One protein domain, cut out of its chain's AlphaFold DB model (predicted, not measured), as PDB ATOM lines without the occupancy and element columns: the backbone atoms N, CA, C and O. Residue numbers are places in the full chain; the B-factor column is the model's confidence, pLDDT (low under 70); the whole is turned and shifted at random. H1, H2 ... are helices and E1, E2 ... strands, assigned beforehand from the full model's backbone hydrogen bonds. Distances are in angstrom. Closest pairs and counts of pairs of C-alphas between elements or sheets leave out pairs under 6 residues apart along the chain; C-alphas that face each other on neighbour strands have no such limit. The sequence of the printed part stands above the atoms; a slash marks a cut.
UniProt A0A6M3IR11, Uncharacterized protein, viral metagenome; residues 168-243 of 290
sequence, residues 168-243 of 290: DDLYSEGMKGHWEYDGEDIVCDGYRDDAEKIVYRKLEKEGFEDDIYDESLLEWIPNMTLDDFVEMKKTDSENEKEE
ATOM      1  N   ASP A 168     -41.845  46.072 -32.251       65.31
ATOM      2  CA  ASP A 168     -40.499  46.480 -31.897       65.31
ATOM      3  C   ASP A 168     -39.600  45.308 -31.451       65.31
ATOM      4  O   ASP A 168     -38.427  45.309 -31.808       65.31
ATOM      5  N   ASP A 169     -40.108  44.256 -30.789       67.12
ATOM      6  CA  ASP A 169     -39.300  43.084 -30.377       67.12
ATOM      7  C   ASP A 169     -38.924  42.159 -31.554       67.12
ATOM      8  O   ASP A 169     -38.035  41.309 -31.441       67.12
ATOM      9  N   LEU A 170     -39.634  42.261 -32.683       61.03
ATOM     10  CA  LEU A 170     -39.523  41.318 -33.809       61.03
ATOM     11  C   LEU A 170     -39.072  41.977 -35.115       61.03
ATOM     12  O   LEU A 170     -38.568  41.284 -36.004       61.03
ATOM     13  N   TYR A 171     -39.200  43.299 -35.203       66.00
ATOM     14  CA  TYR A 171     -38.588  44.146 -36.221       66.00
ATOM     15  C   TYR A 171     -37.332  44.863 -35.708       66.00
ATOM     16  O   TYR A 171     -36.774  45.693 -36.421       66.00
ATOM     17  N   SER A 172     -36.842  44.506 -34.517       67.12
ATOM     18  CA  SER A 172     -35.530  44.929 -34.037       67.12
ATOM     19  C   SER A 172     -34.386  44.297 -34.834       67.12
ATOM     20  O   SER A 172     -34.515  43.250 -35.480       67.12
ATOM     21  N   GLU A 173     -33.224  44.922 -34.705       66.44
ATOM     22  CA  GLU A 173     -31.938  44.477 -35.236       66.44
ATOM     23  C   GLU A 173     -31.686  42.975 -34.971       66.44
ATOM     24  O   GLU A 173     -31.894  42.478 -33.861       66.44
ATOM     25  N   GLY A 174     -31.224  42.237 -35.990       64.31
ATOM     26  CA  GLY A 174     -30.882  40.809 -35.876       64.31
ATOM     27  C   GLY A 174     -31.961  39.802 -36.312       64.31
ATOM     28  O   GLY A 174     -31.743  38.595 -36.188       64.31
ATOM     29  N   MET A 175     -33.097  40.263 -36.847       75.81
ATOM     30  CA  MET A 175     -34.150  39.413 -37.437       75.81
ATOM     31  C   MET A 175     -34.066  39.362 -38.984       75.81
ATOM     32  O   MET A 175     -33.009  39.583 -39.573       75.81
ATOM     33  N   LYS A 176     -35.164  39.016 -39.683       78.38
ATOM     34  CA  LYS A 176     -35.226  38.952 -41.159       78.38
ATOM     35  C   LYS A 176     -35.371  40.351 -41.779       78.38
ATOM     36  O   LYS A 176     -36.468  40.749 -42.165       78.38
ATOM     37  N   GLY A 177     -34.261  41.057 -41.931       83.69
ATOM     38  CA  GLY A 177     -34.198  42.351 -42.610       83.69
ATOM     39  C   GLY A 177     -32.813  42.617 -43.177       83.69
ATOM     40  O   GLY A 177     -31.995  41.699 -43.299       83.69
ATOM     41  N   HIS A 178     -32.579  43.863 -43.537       88.44
ATOM     42  CA  HIS A 178     -31.281  44.392 -43.914       88.44
ATOM     43  C   HIS A 178     -31.185  45.844 -43.454       88.44
ATOM     44  O   HIS A 178     -32.185  46.477 -43.130       88.44
ATOM     45  N   TRP A 179     -29.965  46.357 -43.391       89.62
ATOM     46  CA  TRP A 179     -29.737  47.770 -43.136       89.62
ATOM     47  C   TRP A 179     -29.697  48.515 -44.464       89.62
ATOM     48  O   TRP A 179     -29.094  48.019 -45.413       89.62
ATOM     49  N   GLU A 180     -30.292  49.696 -44.525       90.88
ATOM     50  CA  GLU A 180     -30.122  50.655 -45.614       90.88
ATOM     51  C   GLU A 180     -29.439  51.913 -45.068       90.88
ATOM     52  O   GLU A 180     -29.717  52.344 -43.949       90.88
ATOM     53  N   TYR A 181     -28.532  52.501 -45.848       89.44
ATOM     54  CA  TYR A 181     -27.928  53.800 -45.552       89.44
ATOM     55  C   TYR A 181     -28.170  54.753 -46.717       89.44
ATOM     56  O   TYR A 181     -27.695  54.495 -47.823       89.44
ATOM     57  N   ASP A 182     -28.911  55.836 -46.469       89.81
ATOM     58  CA  ASP A 182     -29.312  56.811 -47.501       89.81
ATOM     59  C   ASP A 182     -30.003  56.148 -48.719       89.81
ATOM     60  O   ASP A 182     -29.777  56.496 -49.877       89.81
ATOM     61  N   GLY A 183     -30.831  55.130 -48.451       84.38
ATOM     62  CA  GLY A 183     -31.556  54.363 -49.470       84.38
ATOM     63  C   GLY A 183     -30.705  53.364 -50.265       84.38
ATOM     64  O   GLY A 183     -31.151  52.886 -51.309       84.38
ATOM     65  N   GLU A 184     -29.481  53.063 -49.816       85.56
ATOM     66  CA  GLU A 184     -28.658  51.987 -50.372       85.56
ATOM     67  C   GLU A 184     -28.511  50.805 -49.403       85.56
ATOM     68  O   GLU A 184     -28.070  50.972 -48.263       85.56
ATOM     69  N   ASP A 185     -28.790  49.593 -49.893       88.06
ATOM     70  CA  ASP A 185     -28.637  48.343 -49.144       88.06
ATOM     71  C   ASP A 185     -27.208  48.138 -48.605       88.06
ATOM     72  O   ASP A 185     -26.211  48.124 -49.341       88.06
ATOM     73  N   ILE A 186     -27.119  47.847 -47.310       85.69
ATOM     74  CA  ILE A 186     -25.905  47.456 -46.600       85.69
ATOM     75  C   ILE A 186     -25.941  45.948 -46.340       85.69
ATOM     76  O   ILE A 186     -26.663  45.436 -45.485       85.69
ATOM     77  N   VAL A 187     -25.108  45.213 -47.078       84.12
ATOM     78  CA  VAL A 187     -24.986  43.757 -46.931       84.12
ATOM     79  C   VAL A 187     -24.143  43.428 -45.695       84.12
ATOM     80  O   VAL A 187     -22.912  43.438 -45.758       84.12
ATOM     81  N   CYS A 188     -24.794  43.111 -44.576       81.69
ATOM     82  CA  CYS A 188     -24.150  42.660 -43.341       81.69
ATOM     83  C   CYS A 188     -24.931  41.521 -42.667       81.69
ATOM     84  O   CYS A 188     -26.065  41.224 -43.041       81.69
ATOM     85  N   ASP A 189     -24.343  40.901 -41.641       70.88
ATOM     86  CA  ASP A 189     -24.934  39.769 -40.910       70.88
ATOM     87  C   ASP A 189     -26.018  40.200 -39.888       70.88
ATOM     88  O   ASP A 189     -26.289  39.501 -38.912       70.88
ATOM     89  N   GLY A 190     -26.661  41.351 -40.118       70.88
ATOM     90  CA  GLY A 190     -27.861  41.812 -39.410       70.88
ATOM     91  C   GLY A 190     -27.627  42.696 -38.181       70.88
ATOM     92  O   GLY A 190     -28.582  43.296 -37.693       70.88
ATOM     93  N   TYR A 191     -26.389  42.831 -37.695       82.06
ATOM     94  CA  TYR A 191     -26.066  43.706 -36.561       82.06
ATOM     95  C   TYR A 191     -25.765  45.137 -37.009       82.06
ATOM     96  O   TYR A 191     -25.011  45.342 -37.967       82.06
ATOM     97  N   ARG A 192     -26.296  46.122 -36.273       85.19
ATOM     98  CA  ARG A 192     -26.071  47.547 -36.540       85.19
ATOM     99  C   ARG A 192     -24.596  47.901 -36.586       85.19
ATOM    100  O   ARG A 192     -24.149  48.395 -37.610       85.19
ATOM    101  N   ASP A 193     -23.820  47.534 -35.566       86.44
ATOM    102  CA  ASP A 193     -22.372  47.795 -35.505       86.44
ATOM    103  C   ASP A 193     -21.618  47.354 -36.770       86.44
ATOM    104  O   ASP A 193     -20.596  47.934 -37.143       86.44
ATOM    105  N   ASP A 194     -22.072  46.282 -37.422       85.69
ATOM    106  CA  ASP A 194     -21.452  45.794 -38.649       85.69
ATOM    107  C   ASP A 194     -21.892  46.602 -39.869       85.69
ATOM    108  O   ASP A 194     -21.053  46.891 -40.727       85.69
ATOM    109  N   ALA A 195     -23.156  47.030 -39.921       85.88
ATOM    110  CA  ALA A 195     -23.637  47.976 -40.923       85.88
ATOM    111  C   ALA A 195     -22.917  49.331 -40.807       85.88
ATOM    112  O   ALA A 195     -22.382  49.820 -41.803       85.88
ATOM    113  N   GLU A 196     -22.782  49.868 -39.592       88.06
ATOM    114  CA  GLU A 196     -22.059  51.115 -39.313       88.06
ATOM    115  C   GLU A 196     -20.615  51.033 -39.821       88.06
ATOM    116  O   GLU A 196     -20.171  51.874 -40.605       88.06
ATOM    117  N   LYS A 197     -19.880  49.962 -39.481       88.94
ATOM    118  CA  LYS A 197     -18.505  49.743 -39.976       88.94
ATOM    119  C   LYS A 197     -18.421  49.698 -41.500       88.94
ATOM    120  O   LYS A 197     -17.391  50.086 -42.057       88.94
ATOM    121  N   ILE A 198     -19.434  49.161 -42.178       87.25
ATOM    122  CA  ILE A 198     -19.463  49.106 -43.644       87.25
ATOM    123  C   ILE A 198     -19.680  50.506 -44.219       87.25
ATOM    124  O   ILE A 198     -18.943  50.889 -45.131       87.25
ATOM    125  N   VAL A 199     -20.614  51.275 -43.657       89.31
ATOM    126  CA  VAL A 199     -20.875  52.663 -44.060       89.31
ATOM    127  C   VAL A 199     -19.634  53.531 -43.857       89.31
ATOM    128  O   VAL A 199     -19.194  54.181 -44.804       89.31
ATOM    129  N   TYR A 200     -18.988  53.462 -42.688       87.94
ATOM    130  CA  TYR A 200     -17.749  54.202 -42.414       87.94
ATOM    131  C   TYR A 200     -16.656  53.916 -43.450       87.94
ATOM    132  O   TYR A 200     -16.087  54.837 -44.034       87.94
ATOM    133  N   ARG A 201     -16.402  52.635 -43.754       88.06
ATOM    134  CA  ARG A 201     -15.410  52.244 -44.774       88.06
ATOM    135  C   ARG A 201     -15.766  52.753 -46.171       88.06
ATOM    136  O   ARG A 201     -14.866  52.962 -46.988       88.06
ATOM    137  N   LYS A 202     -17.057  52.892 -46.481       88.56
ATOM    138  CA  LYS A 202     -17.533  53.414 -47.766       88.56
ATOM    139  C   LYS A 202     -17.286  54.922 -47.864       88.56
ATOM    140  O   LYS A 202     -16.661  55.348 -48.833       88.56
ATOM    141  N   LEU A 203     -17.676  55.686 -46.843       88.12
ATOM    142  CA  LEU A 203     -17.474  57.139 -46.774       88.12
ATOM    143  C   LEU A 203     -15.982  57.518 -46.805       88.12
ATOM    144  O   LEU A 203     -15.585  58.385 -47.586       88.12
ATOM    145  N   GLU A 204     -15.139  56.804 -46.050       88.56
ATOM    146  CA  GLU A 204     -13.681  57.010 -46.043       88.56
ATOM    147  C   GLU A 204     -13.083  56.825 -47.450       88.56
ATOM    148  O   GLU A 204     -12.275  57.629 -47.923       88.56
ATOM    149  N   LYS A 205     -13.519  55.784 -48.169       90.25
ATOM    150  CA  LYS A 205     -13.058  55.493 -49.535       90.25
ATOM    151  C   LYS A 205     -13.464  56.575 -50.542       90.25
ATOM    152  O   LYS A 205     -12.774  56.754 -51.548       90.25
ATOM    153  N   GLU A 206     -14.562  57.276 -50.289       90.19
ATOM    154  CA  GLU A 206     -15.059  58.384 -51.111       90.19
ATOM    155  C   GLU A 206     -14.405  59.733 -50.753       90.19
ATOM    156  O   GLU A 206     -14.580  60.714 -51.475       90.19
ATOM    157  N   GLY A 207     -13.562  59.764 -49.714       90.31
ATOM    158  CA  GLY A 207     -12.807  60.945 -49.297       90.31
ATOM    159  C   GLY A 207     -13.586  61.885 -48.379       90.31
ATOM    160  O   GLY A 207     -13.207  63.050 -48.254       90.31
ATOM    161  N   PHE A 208     -14.663  61.398 -47.760       86.75
ATOM    162  CA  PHE A 208     -15.390  62.127 -46.727       86.75
ATOM    163  C   PHE A 208     -14.654  62.032 -45.381       86.75
ATOM    164  O   PHE A 208     -14.061  61.003 -45.061       86.75
ATOM    165  N   GLU A 209     -14.661  63.124 -44.611       83.31
ATOM    166  CA  GLU A 209     -14.147  63.151 -43.234       83.31
ATOM    167  C   GLU A 209     -15.140  62.458 -42.280       83.31
ATOM    168  O   GLU A 209     -16.346  62.469 -42.534       83.31
ATOM    169  N   ASP A 210     -14.640  61.889 -41.176       72.88
ATOM    170  CA  ASP A 210     -15.427  61.095 -40.208       72.88
ATOM    171  C   ASP A 210     -16.668  61.832 -39.661       72.88
ATOM    172  O   ASP A 210     -17.668  61.200 -39.323       72.88
ATOM    173  N   ASP A 211     -16.640  63.166 -39.633       78.12
ATOM    174  CA  ASP A 211     -17.716  64.024 -39.119       78.12
ATOM    175  C   ASP A 211     -18.987  64.042 -40.004       78.12
ATOM    176  O   ASP A 211     -19.978  64.680 -39.647       78.12
ATOM    177  N   ILE A 212     -18.970  63.381 -41.169       81.44
ATOM    178  CA  ILE A 212     -20.087  63.357 -42.137       81.44
ATOM    179  C   ILE A 212     -21.042  62.179 -41.897       81.44
ATOM    180  O   ILE A 212     -22.149  62.159 -42.435       81.44
ATOM    181  N   TYR A 213     -20.651  61.207 -41.071       82.69
ATOM    182  CA  TYR A 213     -21.522  60.084 -40.759       82.69
ATOM    183  C   TYR A 213     -22.721  60.523 -39.906       82.69
ATOM    184  O   TYR A 213     -22.578  60.921 -38.751       82.69
ATOM    185  N   ASP A 214     -23.911  60.417 -40.490       85.94
ATOM    186  CA  ASP A 214     -25.186  60.613 -39.808       85.94
ATOM    187  C   ASP A 214     -25.835  59.255 -39.514       85.94
ATOM    188  O   ASP A 214     -26.391  58.607 -40.403       85.94
ATOM    189  N   GLU A 215     -25.767  58.825 -38.251       85.12
ATOM    190  CA  GLU A 215     -26.417  57.602 -37.757       85.12
ATOM    191  C   GLU A 215     -27.918  57.561 -38.049       85.12
ATOM    192  O   GLU A 215     -28.490  56.477 -38.137       85.12
ATOM    193  N   SER A 216     -28.576  58.717 -38.198       85.56
ATOM    194  CA  SER A 216     -30.013  58.769 -38.472       85.56
ATOM    195  C   SER A 216     -30.385  58.351 -39.896       85.56
ATOM    196  O   SER A 216     -31.559  58.106 -40.158       85.56
ATOM    197  N   LEU A 217     -29.403  58.240 -40.797       85.62
ATOM    198  CA  LEU A 217     -29.592  57.737 -42.161       85.62
ATOM    199  C   LEU A 217     -29.477  56.214 -42.262       85.62
ATOM    200  O   LEU A 217     -29.717  55.670 -43.339       85.62
ATOM    201  N   LEU A 218     -29.074  55.540 -41.178       89.00
ATOM    202  CA  LEU A 218     -28.995  54.089 -41.109       89.00
ATOM    203  C   LEU A 218     -30.328  53.532 -40.592       89.00
ATOM    204  O   LEU A 218     -30.643  53.636 -39.406       89.00
ATOM    205  N   GLU A 219     -31.108  52.932 -41.487       89.44
ATOM    206  CA  GLU A 219     -32.443  52.407 -41.195       89.44
ATOM    207  C   GLU A 219     -32.476  50.884 -41.358       89.44
ATOM    208  O   GLU A 219     -31.842  50.316 -42.247       89.44
ATOM    209  N   TRP A 220     -33.210  50.202 -40.481       87.69
ATOM    210  CA  TRP A 220     -33.452  48.769 -40.609       87.69
ATOM    211  C   TRP A 220     -34.706  48.523 -41.448       87.69
ATOM    212  O   TRP A 220     -35.813  48.883 -41.044       87.69
ATOM    213  N   ILE A 221     -34.537  47.858 -42.589       86.62
ATOM    214  CA  ILE A 221     -35.606  47.543 -43.531       86.62
ATOM    215  C   ILE A 221     -35.960  46.053 -43.449       86.62
ATOM    216  O   ILE A 221     -35.124  45.178 -43.706       86.62
ATOM    217  N   PRO A 222     -37.208  45.707 -43.102       86.12
ATOM    218  CA  PRO A 222     -37.608  44.311 -42.986       86.12
ATOM    219  C   PRO A 222     -37.753  43.635 -44.354       86.12
ATOM    220  O   PRO A 222     -38.272  44.217 -45.301       86.12
ATOM    221  N   ASN A 223     -37.396  42.349 -44.449       86.94
ATOM    222  CA  ASN A 223     -37.484  41.586 -45.706       86.94
ATOM    223  C   ASN A 223     -38.914  41.125 -46.053       86.94
ATOM    224  O   ASN A 223     -39.107  40.379 -47.014       86.94
ATOM    225  N   MET A 224     -39.908  41.494 -45.248       87.06
ATOM    226  CA  MET A 224     -41.316  41.176 -45.470       87.06
ATOM    227  C   MET A 224     -42.204  42.294 -44.936       87.06
ATOM    228  O   MET A 224     -41.846  42.972 -43.972       87.06
ATOM    229  N   THR A 225     -43.375  42.469 -45.547       86.25
ATOM    230  CA  THR A 225     -44.344  43.465 -45.083       86.25
ATOM    231  C   THR A 225     -44.964  43.047 -43.745       86.25
ATOM    232  O   THR A 225     -44.940  41.869 -43.379       86.25
ATOM    233  N   LEU A 226     -45.538  44.006 -43.009       80.81
ATOM    234  CA  LEU A 226     -46.315  43.716 -41.798       80.81
ATOM    235  C   LEU A 226     -47.477  42.756 -42.098       80.81
ATOM    236  O   LEU A 226     -47.703  41.818 -41.338       80.81
ATOM    237  N   ASP A 227     -48.171  42.948 -43.221       84.19
ATOM    238  CA  ASP A 227     -49.295  42.095 -43.620       84.19
ATOM    239  C   ASP A 227     -48.847  40.644 -43.865       84.19
ATOM    240  O   ASP A 227     -49.436  39.720 -43.298       84.19
ATOM    241  N   ASP A 228     -47.759  40.439 -44.621       86.00
ATOM    242  CA  ASP A 228     -47.198  39.101 -44.872       86.00
ATOM    243  C   ASP A 228     -46.756  38.423 -43.567       86.00
ATOM    244  O   ASP A 228     -46.876  37.207 -43.400       86.00
ATOM    245  N   PHE A 229     -46.215  39.200 -42.626       80.75
ATOM    246  CA  PHE A 229     -45.778  38.686 -41.334       80.75
ATOM    247  C   PHE A 229     -46.960  38.253 -40.471       80.75
ATOM    248  O   PHE A 229     -46.935  37.160 -39.900       80.75
ATOM    249  N   VAL A 230     -48.003  39.082 -40.399       81.50
ATOM    250  CA  VAL A 230     -49.243  38.757 -39.687       81.50
ATOM    251  C   VAL A 230     -49.872  37.496 -40.276       81.50
ATOM    252  O   VAL A 230     -50.295  36.618 -39.524       81.50
ATOM    253  N   GLU A 231     -49.899  37.356 -41.602       86.12
ATOM    254  CA  GLU A 231     -50.396  36.146 -42.267       86.12
ATOM    255  C   GLU A 231     -49.534  34.911 -41.953       86.12
ATOM    256  O   GLU A 231     -50.067  33.849 -41.612       86.12
ATOM    257  N   MET A 232     -48.204  35.048 -41.986       85.56
ATOM    258  CA  MET A 232     -47.276  33.979 -41.606       85.56
ATOM    259  C   MET A 232     -47.489  33.544 -40.150       85.56
ATOM    260  O   MET A 232     -47.583  32.349 -39.879       85.56
ATOM    261  N   LYS A 233     -47.623  34.486 -39.209       83.38
ATOM    262  CA  LYS A 233     -47.851  34.184 -37.786       83.38
ATOM    263  C   LYS A 233     -49.197  33.533 -37.524       83.38
ATOM    264  O   LYS A 233     -49.256  32.589 -36.739       83.38
ATOM    265  N   LYS A 234     -50.250  33.980 -38.210       84.06
ATOM    266  CA  LYS A 234     -51.556  33.309 -38.179       84.06
ATOM    267  C   LYS A 234     -51.435  31.869 -38.662       84.06
ATOM    268  O   LYS A 234     -51.909  30.968 -37.985       84.06
ATOM    269  N   THR A 235     -50.721  31.648 -39.764       89.00
ATOM    270  CA  THR A 235     -50.488  30.303 -40.310       89.00
ATOM    271  C   THR A 235     -49.705  29.416 -39.336       89.00
ATOM    272  O   THR A 235     -50.085  28.270 -39.104       89.00
ATOM    273  N   ASP A 236     -48.626  29.926 -38.736       86.44
ATOM    274  CA  ASP A 236     -47.834  29.186 -37.742       86.44
ATOM    275  C   ASP A 236     -48.683  28.828 -36.508       86.44
ATOM    276  O   ASP A 236     -48.706  27.673 -36.084       86.44
ATOM    277  N   SER A 237     -49.440  29.798 -35.990       85.75
ATOM    278  CA  SER A 237     -50.365  29.626 -34.868       85.75
ATOM    279  C   SER A 237     -51.453  28.580 -35.155       85.75
ATOM    280  O   SER A 237     -51.706  27.690 -34.339       85.75
ATOM    281  N   GLU A 238     -52.055  28.615 -36.349       88.44
ATOM    282  CA  GLU A 238     -53.029  27.615 -36.801       88.44
ATOM    283  C   GLU A 238     -52.418  26.208 -36.893       88.44
ATOM    284  O   GLU A 238     -53.037  25.242 -36.436       88.44
ATOM    285  N   ASN A 239     -51.194  26.082 -37.414       90.38
ATOM    286  CA  ASN A 239     -50.484  24.804 -37.495       90.38
ATOM    287  C   ASN A 239     -50.164  24.236 -36.103       90.38
ATOM    288  O   ASN A 239     -50.371  23.044 -35.856       90.38
ATOM    289  N   GLU A 240     -49.695  25.077 -35.177       90.75
ATOM    290  CA  GLU A 240     -49.426  24.680 -33.790       90.75
ATOM    291  C   GLU A 240     -50.713  24.255 -33.068       90.75
ATOM    292  O   GLU A 240     -50.735  23.225 -32.379       90.75
ATOM    293  N   LYS A 241     -51.809  25.000 -33.272       92.06
ATOM    294  CA  LYS A 241     -53.149  24.641 -32.788       92.06
ATOM    295  C   LYS A 241     -53.570  23.277 -33.327       92.06
ATOM    296  O   LYS A 241     -53.963  22.416 -32.529       92.06
ATOM    297  N   GLU A 242     -53.481  23.058 -34.640       92.88
ATOM    298  CA  GLU A 242     -53.861  21.785 -35.258       92.88
ATOM    299  C   GLU A 242     -53.036  20.642 -34.662       92.88
ATOM    300  O   GLU A 242     -53.621  19.694 -34.134       92.88
ATOM    301  N   GLU A 243     -51.704  20.751 -34.643       95.19
ATOM    302  CA  GLU A 243     -50.818  19.716 -34.102       95.19
ATOM    303  C   GLU A 243     -51.142  19.396 -32.632       95.19
ATOM    304  O   GLU A 243     -51.228  18.221 -32.238       95.19
TER     305      GLU A 243
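This is residues 168 to 243 of the 290 residues of an uncharacterized protein of viral metagenome (UniProt A0A6M3IR11). A small sheet of three strands has a helix, H1, over one face with its residues 192 to 199, and a second helix, H2, sticks out from this body as a long arm. The arm makes much of the length: residues 227 to 243, which belong to H2, stand free, and the body without them spans 38 by 18 by 16 A. The printed part has 76 residues with two named helices and three named strands, in the order E1, E2, H1, E3, H2; the sheet runs E2, E1, E3, antiparallel, and the class is mixed, helices and strands. The whole is only just loose, close to extended, with a radius of gyration of the C-alphas of 16.7 A and spans of 58 by 18 by 17 A.

Start at E1, residues 177 to 181, the inner strand. It forms a hairpin with E2, residues 184 to 186, an edge strand; look for N 186 and O 179, 2.7 A apart and within hydrogen-bond range. On to H1, residues 192 to 206, which is on the sheet at a height over the sheet of 8.4 A. It lies over E1, and only just not over E3, residues 218 to 222, on which 2 of its C-alphas fall. On the local plane it stands at 32 degrees to E1, only just slantwise to the strands. The closest C-alphas of H1 and E2 are those of Ala 195 and Ile 186, 6.1 A apart. E3, the other edge strand, is antiparallel to E1 at 152 degrees; find N 180 and O 219 within hydrogen-bond range, at 2.8 A. E2, H1 and E3 form a split strand-helix-strand unit, two strands of one sheet joined through a helix, with E1 between them in the sheet, its crossover right-handed; H1 and the sheet make two layers, a helix on one face of a sheet. H2, residues 226 to 243, is not on the sheet and is apart from H1. In H1 and H2 every O i to N i+4 pair is within hydrogen-bond range.

Find C-alpha 177 at (-34.198, 42.351, -42.610); from there E1 runs 13.4 A to Tyr 181. E2 covers 6.5 A from Glu 184 to Ile 186. H1 begins at C-alpha 192, (-26.071, 47.547, -36.540), and runs 21.2 A to Glu 206. E3 runs 13.2 A from Leu 218 to Pro 222. H2 runs 25.6 A from Leu 226 to C-alpha 243 at (-50.818, 19.716, -34.102).

The two C-alphas farthest apart are those of Gly 207 and Glu 242, at 58.4 A. The printed part has no cut. The link from H1 to E3, 11 residues, is long; the other links are tight. In this model the mean pLDDT of the printed part is 83.9, and residues 168 to 174 are under 70.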